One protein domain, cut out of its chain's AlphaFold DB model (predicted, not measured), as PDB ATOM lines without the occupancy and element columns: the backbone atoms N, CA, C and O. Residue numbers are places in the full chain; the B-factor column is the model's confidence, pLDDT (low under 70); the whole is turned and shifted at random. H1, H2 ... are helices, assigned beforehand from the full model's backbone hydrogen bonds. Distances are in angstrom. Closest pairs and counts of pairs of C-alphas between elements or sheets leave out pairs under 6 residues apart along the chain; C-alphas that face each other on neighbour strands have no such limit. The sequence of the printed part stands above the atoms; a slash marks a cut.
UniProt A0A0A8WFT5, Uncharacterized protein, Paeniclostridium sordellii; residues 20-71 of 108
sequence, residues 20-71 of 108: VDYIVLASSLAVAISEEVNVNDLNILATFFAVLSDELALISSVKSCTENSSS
ATOM      1  N   VAL A  20      23.940  72.785  13.002       88.69
ATOM      2  CA  VAL A  20      22.781  72.020  13.488       88.69
ATOM      3  C   VAL A  20      21.787  72.908  14.242       88.69
ATOM      4  O   VAL A  20      20.583  72.778  14.037       88.69
ATOM      5  N   ASP A  21      22.268  73.856  15.052       89.88
ATOM      6  CA  ASP A  21      21.395  74.760  15.812       89.88
ATOM      7  C   ASP A  21      20.595  75.675  14.875       89.88
ATOM      8  O   ASP A  21      19.412  75.935  15.105       89.88
ATOM      9  N   TYR A  22      21.216  76.114  13.777       88.31
ATOM     10  CA  TYR A  22      20.540  76.902  12.748       88.31
ATOM     11  C   TYR A  22      19.439  76.118  12.034       88.31
ATOM     12  O   TYR A  22      18.374  76.680  11.776       88.31
ATOM     13  N   ILE A  23      19.645  74.824  11.770       90.50
ATOM     14  CA  ILE A  23      18.614  73.965  11.169       90.50
ATOM     15  C   ILE A  23      17.413  73.827  12.106       90.50
ATOM     16  O   ILE A  23      16.269  73.963  11.669       90.50
ATOM     17  N   VAL A  24      17.657  73.572  13.394       93.44
ATOM     18  CA  VAL A  24      16.583  73.399  14.384       93.44
ATOM     19  C   VAL A  24      15.791  74.695  14.561       93.44
ATOM     20  O   VAL A  24      14.558  74.664  14.573       93.44
ATOM     21  N   LEU A  25      16.474  75.844  14.631       91.94
ATOM     22  CA  LEU A  25      15.823  77.151  14.724       91.94
ATOM     23  C   LEU A  25      14.984  77.458  13.476       91.94
ATOM     24  O   LEU A  25      13.828  77.857  13.605       91.94
ATOM     25  N   ALA A  26      15.537  77.227  12.279       91.50
ATOM     26  CA  ALA A  26      14.823  77.426  11.019       91.50
ATOM     27  C   ALA A  26      13.592  76.515  10.917       91.50
ATOM     28  O   ALA A  26      12.530  76.966  10.501       91.50
ATOM     29  N   SER A  27      13.708  75.261  11.362       92.19
ATOM     30  CA  SER A  27      12.598  74.302  11.373       92.19
ATOM     31  C   SER A  27      11.492  74.725  12.340       92.19
ATOM     32  O   SER A  27      10.317  74.691  11.991       92.19
ATOM     33  N   SER A  28      11.866  75.189  13.536       94.38
ATOM     34  CA  SER A  28      10.911  75.695  14.532       94.38
ATOM     35  C   SER A  28      10.162  76.926  14.012       94.38
ATOM     36  O   SER A  28       8.947  77.032  14.165       94.38
ATOM     37  N   LEU A  29      10.880  77.835  13.348       91.69
ATOM     38  CA  LEU A  29      10.304  79.024  12.724       91.69
ATOM     39  C   LEU A  29       9.399  78.670  11.534       91.69
ATOM     40  O   LEU A  29       8.331  79.258  11.393       91.69
ATOM     41  N   ALA A  30       9.777  77.692  10.708       93.31
ATOM     42  CA  ALA A  30       8.957  77.237   9.588       93.31
ATOM     43  C   ALA A  30       7.607  76.669  10.054       93.31
ATOM     44  O   ALA A  30       6.579  76.996   9.464       93.31
ATOM     45  N   VAL A  31       7.598  75.883  11.139       93.19
ATOM     46  CA  VAL A  31       6.354  75.376  11.745       93.19
ATOM     47  C   VAL A  31       5.481  76.535  12.223       93.19
ATOM     48  O   VAL A  31       4.314  76.598  11.846       93.19
ATOM     49  N   ALA A  32       6.054  77.500  12.950       94.25
ATOM     50  CA  ALA A  32       5.310  78.665  13.429       94.25
ATOM     51  C   ALA A  32       4.693  79.499  12.287       94.25
ATOM     52  O   ALA A  32       3.573  79.982  12.410       94.25
ATOM     53  N   ILE A  33       5.393  79.645  11.157       91.94
ATOM     54  CA  ILE A  33       4.868  80.361   9.981       91.94
ATOM     55  C   ILE A  33       3.766  79.555   9.283       91.94
ATOM     56  O   ILE A  33       2.804  80.138   8.788       91.94
ATOM     57  N   SER A  34       3.888  78.227   9.242       91.56
ATOM     58  CA  SER A  34       2.928  77.367   8.540       91.56
ATOM     59  C   SER A  34       1.521  77.377   9.135       91.56
ATOM     60  O   SER A  34       0.568  77.071   8.426       91.56
ATOM     61  N   GLU A  35       1.387  77.743  10.411       91.44
ATOM     62  CA  GLU A  35       0.092  77.842  11.092       91.44
ATOM     63  C   GLU A  35      -0.660  79.137  10.745       91.44
ATOM     64  O   GLU A  35      -1.888  79.139  10.707       91.44
ATOM     65  N   GLU A  36       0.065  80.220  10.451       91.69
ATOM     66  CA  GLU A  36      -0.509  81.555  10.221       91.69
ATOM     67  C   GLU A  36      -0.721  81.864   8.727       91.69
ATOM     68  O   GLU A  36      -1.449  82.787   8.362       91.69
ATOM     69  N   VAL A  37      -0.080  81.100   7.835       93.75
ATOM     70  CA  VAL A  37      -0.029  81.384   6.394       93.75
ATOM     71  C   VAL A  37      -0.732  80.294   5.590       93.75
ATOM     72  O   VAL A  37      -0.529  79.100   5.794       93.75
ATOM     73  N   ASN A  38      -1.546  80.703   4.616       94.69
ATOM     74  CA  ASN A  38      -2.253  79.777   3.738       94.69
ATOM     75  C   ASN A  38      -1.291  78.996   2.818       94.69
ATOM     76  O   ASN A  38      -0.219  79.473   2.448       94.69
ATOM     77  N   VAL A  39      -1.714  77.816   2.359       94.75
ATOM     78  CA  VAL A  39      -0.909  76.886   1.545       94.75
ATOM     79  C   VAL A  39      -0.373  77.534   0.263       94.75
ATOM     80  O   VAL A  39       0.779  77.315  -0.106       94.75
ATOM     81  N   ASN A  40      -1.182  78.350  -0.417       96.31
ATOM     82  CA  ASN A  40      -0.747  79.051  -1.628       96.31
ATOM     83  C   ASN A  40       0.417  80.008  -1.348       96.31
ATOM     84  O   ASN A  40       1.402  80.005  -2.085       96.31
ATOM     85  N   ASP A  41       0.321  80.781  -0.272       95.38
ATOM     86  CA  ASP A  41       1.337  81.762   0.102       95.38
ATOM     87  C   ASP A  41       2.590  81.071   0.645       95.38
ATOM     88  O   ASP A  41       3.709  81.488   0.349       95.38
ATOM     89  N   LEU A  42       2.422  79.947   1.346       95.31
ATOM     90  CA  LEU A  42       3.525  79.112   1.807       95.31
ATOM     91  C   LEU A  42       4.325  78.521   0.634       95.31
ATOM     92  O   LEU A  42       5.552  78.493   0.688       95.31
ATOM     93  N   ASN A  43       3.662  78.129  -0.459       95.00
ATOM     94  CA  ASN A  43       4.337  77.677  -1.682       95.00
ATOM     95  C   ASN A  43       5.135  78.802  -2.362       95.00
ATOM     96  O   ASN A  43       6.254  78.578  -2.839       95.00
ATOM     97  N   ILE A  44       4.584  80.019  -2.392       95.50
ATOM     98  CA  ILE A  44       5.285  81.199  -2.919       95.50
ATOM     99  C   ILE A  44       6.511  81.500  -2.049       95.50
ATOM    100  O   ILE A  44       7.608  81.688  -2.577       95.50
ATOM    101  N   LEU A  45       6.349  81.479  -0.726       94.81
ATOM    102  CA  LEU A  45       7.418  81.732   0.236       94.81
ATOM    103  C   LEU A  45       8.524  80.669   0.165       94.81
ATOM    104  O   LEU A  45       9.705  81.009   0.188       94.81
ATOM    105  N   ALA A  46       8.157  79.397   0.014       94.31
ATOM    106  CA  ALA A  46       9.107  78.305  -0.181       94.31
ATOM    107  C   ALA A  46       9.926  78.497  -1.465       94.31
ATOM    108  O   ALA A  46      11.150  78.378  -1.445       94.31
ATOM    109  N   THR A  47       9.264  78.864  -2.567       96.62
ATOM    110  CA  THR A  47       9.939  79.151  -3.843       96.62
ATOM    111  C   THR A  47      10.876  80.354  -3.711       96.62
ATOM    112  O   THR A  47      12.013  80.307  -4.177       96.62
ATOM    113  N   PHE A  48      10.433  81.411  -3.028       96.56
ATOM    114  CA  PHE A  48      11.253  82.589  -2.750       96.56
ATOM    115  C   PHE A  48      12.507  82.241  -1.942       96.56
ATOM    116  O   PHE A  48      13.603  82.642  -2.327       96.56
ATOM    117  N   PHE A  49      12.380  81.469  -0.856       95.31
ATOM    118  CA  PHE A  49      13.532  81.075  -0.042       95.31
ATOM    119  C   PHE A  49      14.486  80.126  -0.768       95.31
ATOM    120  O   PHE A  49      15.692  80.234  -0.556       95.31
ATOM    121  N   ALA A  50      13.982  79.246  -1.636       96.19
ATOM    122  CA  ALA A  50      14.830  78.400  -2.474       96.19
ATOM    123  C   ALA A  50      15.704  79.249  -3.410       96.19
ATOM    124  O   ALA A  50      16.928  79.143  -3.372       96.19
ATOM    125  N   VAL A  51      15.090  80.171  -4.161       97.56
ATOM    126  CA  VAL A  51      15.823  81.074  -5.064       97.56
ATOM    127  C   VAL A  51      16.785  81.973  -4.284       97.56
ATOM    128  O   VAL A  51      17.947  82.106  -4.653       97.56
ATOM    129  N   LEU A  52      16.343  82.552  -3.164       97.00
ATOM    130  CA  LEU A  52      17.197  83.377  -2.308       97.00
ATOM    131  C   LEU A  52      18.401  82.589  -1.769       97.00
ATOM    132  O   LEU A  52      19.503  83.132  -1.708       97.00
ATOM    133  N   SER A  53      18.211  81.323  -1.390       94.62
ATOM    134  CA  SER A  53      19.289  80.447  -0.921       94.62
ATOM    135  C   SER A  53      20.325  80.188  -2.016       94.62
ATOM    136  O   SER A  53      21.523  80.306  -1.752       94.62
ATOM    137  N   ASP A  54      19.880  79.877  -3.234       96.31
ATOM    138  CA  ASP A  54      20.773  79.630  -4.372       96.31
ATOM    139  C   ASP A  54      21.608  80.877  -4.710       96.31
ATOM    140  O   ASP A  54      22.830  80.792  -4.871       96.31
ATOM    141  N   GLU A  55      20.984  82.059  -4.716       97.00
ATOM    142  CA  GLU A  55      21.677  83.329  -4.969       97.00
ATOM    143  C   GLU A  55      22.686  83.674  -3.860       97.00
ATOM    144  O   GLU A  55      23.816  84.088  -4.135       97.00
ATOM    145  N   LEU A  56      22.335  83.456  -2.586       94.69
ATOM    146  CA  LEU A  56      23.272  83.656  -1.475       94.69
ATOM    147  C   LEU A  56      24.449  82.673  -1.523       94.69
ATOM    148  O   LEU A  56      25.580  83.072  -1.232       94.69
ATOM    149  N   ALA A  57      24.211  81.415  -1.902       92.75
ATOM    150  CA  ALA A  57      25.264  80.414  -2.060       92.75
ATOM    151  C   ALA A  57      26.235  80.794  -3.188       92.75
ATOM    152  O   ALA A  57      27.460  80.693  -3.024       92.75
ATOM    153  N   LEU A  58      25.709  81.310  -4.303       93.62
ATOM    154  CA  LEU A  58      26.516  81.828  -5.404       93.62
ATOM    155  C   LEU A  58      27.374  83.021  -4.954       93.62
ATOM    156  O   LEU A  58      28.593  83.012  -5.138       93.62
ATOM    157  N   ILE A  59      26.769  84.012  -4.290       93.56
ATOM    158  CA  ILE A  59      27.484  85.188  -3.763       93.56
ATOM    159  C   ILE A  59      28.559  84.772  -2.750       93.56
ATOM    160  O   ILE A  59      29.682  85.277  -2.798       93.56
ATOM    161  N   SER A  60      28.248  83.841  -1.845       89.94
ATOM    162  CA  SER A  60      29.209  83.317  -0.866       89.94
ATOM    163  C   SER A  60      30.414  82.669  -1.549       89.94
ATOM    164  O   SER A  60      31.554  82.905  -1.145       89.94
ATOM    165  N   SER A  61      30.178  81.905  -2.618       88.62
ATOM    166  CA  SER A  61      31.240  81.268  -3.403       88.62
ATOM    167  C   SER A  61      32.152  82.308  -4.062       88.62
ATOM    168  O   SER A  61      33.375  82.218  -3.960       88.62
ATOM    169  N   VAL A  62      31.575  83.358  -4.657       91.12
ATOM    170  CA  VAL A  62      32.338  84.468  -5.259       91.12
ATOM    171  C   VAL A  62      33.174  85.213  -4.213       91.12
ATOM    172  O   VAL A  62      34.349  85.518  -4.451       91.12
ATOM    173  N   LYS A  63      32.598  85.486  -3.037       87.50
ATOM    174  CA  LYS A  63      33.315  86.140  -1.932       87.50
ATOM    175  C   LYS A  63      34.481  85.286  -1.439       87.50
ATOM    176  O   LYS A  63      35.588  85.805  -1.320       87.50
ATOM    177  N   SER A  64      34.269  83.982  -1.257       81.06
ATOM    178  CA  SER A  64      35.324  83.051  -0.840       81.06
ATOM    179  C   SER A  64      36.483  82.998  -1.845       81.06
ATOM    180  O   SER A  64      37.643  83.085  -1.446       81.06
ATOM    181  N   CYS A  65      36.204  82.968  -3.153       76.06
ATOM    182  CA  CYS A  65      37.250  83.026  -4.185       76.06
ATOM    183  C   CYS A  65      38.065  84.329  -4.136       76.06
ATOM    184  O   CYS A  65      39.282  84.308  -4.330       76.06
ATOM    185  N   THR A  66      37.411  85.461  -3.868       74.50
ATOM    186  CA  THR A  66      38.063  86.781  -3.810       74.50
ATOM    187  C   THR A  66      38.966  86.913  -2.576       74.50
ATOM    188  O   THR A  66      40.078  87.439  -2.665       74.50
ATOM    189  N   GLU A  67      38.523  86.381  -1.434       70.94
ATOM    190  CA  GLU A  67      39.287  86.367  -0.178       70.94
ATOM    191  C   GLU A  67      40.482  85.392  -0.242       70.94
ATOM    192  O   GLU A  67      41.593  85.735   0.176       70.94
ATOM    193  N   ASN A  68      40.304  84.224  -0.872       59.47
ATOM    194  CA  ASN A  68      41.369  83.231  -1.055       59.47
ATOM    195  C   ASN A  68      42.404  83.653  -2.115       59.47
ATOM    196  O   ASN A  68      43.586  83.349  -1.980       59.47
ATOM    197  N   SER A  69      42.007  84.429  -3.131       57.56
ATOM    198  CA  SER A  69      42.946  84.980  -4.129       57.56
ATOM    199  C   SER A  69      43.867  86.068  -3.557       57.56
ATOM    200  O   SER A  69      44.886  86.395  -4.160       57.56
ATOM    201  N   SER A  70      43.530  86.618  -2.384       54.00
ATOM    202  CA  SER A  70      44.357  87.595  -1.660       54.00
ATOM    203  C   SER A  70      45.272  86.949  -0.608       54.00
ATOM    204  O   SER A  70      46.079  87.644   0.010       54.00
ATOM    205  N   SER A  71      45.180  85.630  -0.398       51.03
ATOM    206  CA  SER A  71      45.937  84.895   0.621       51.03
ATOM    207  C   SER A  71      46.593  83.637   0.045       51.03
ATOM    208  O   SER A  71      46.242  82.502   0.352       51.03
TER     209      SER A  71
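What this domain is: This is residues 20 to 71 of the 108 residues of an uncharacterized protein of Paeniclostridium sordellii (UniProt A0A0A8WFT5). Two helices make a narrow, lopsided V: the shorter H1 runs in to a tight turn, and the much longer H2 runs back out, past the level of H1's beginning. The two arms come near each other only by the turn and spread from there, with residues 20 to 29 and 47 to 71 standing free. The printed part has 52 residues, with H1 then H2 along it and no named strand, and its class is all helix. It is extended, with a radius of gyration of the C-alphas of 15.6 A and spans of 48 by 24 by 10 A.

How they stand to each other: H1, residues 20 to 36, and H2, residues 39 to 68, run opposite ways at a shallow tilt of 26 degrees. They are close but not clearly touching; their closest C-alphas, of Ser 34 and Leu 42, are 7.0 A apart. In H2 every O i to N i+4 pair is within hydrogen-bond range; in H1, 12 of 13 are.

Where its parts are: H1 begins at C-alpha 20 (22.781, 72.020, 13.488) and is 25.4 A long from first to last C-alpha. H2 is 42.8 A long and ends at C-alpha 68 (41.369, 83.231, -1.055).

The domain as a whole: The C-alphas farthest apart, of Asn 38 and Ser 71, are 48.6 A apart. The printed part has no cut, and residues 68 to 71 have pLDDT under 70.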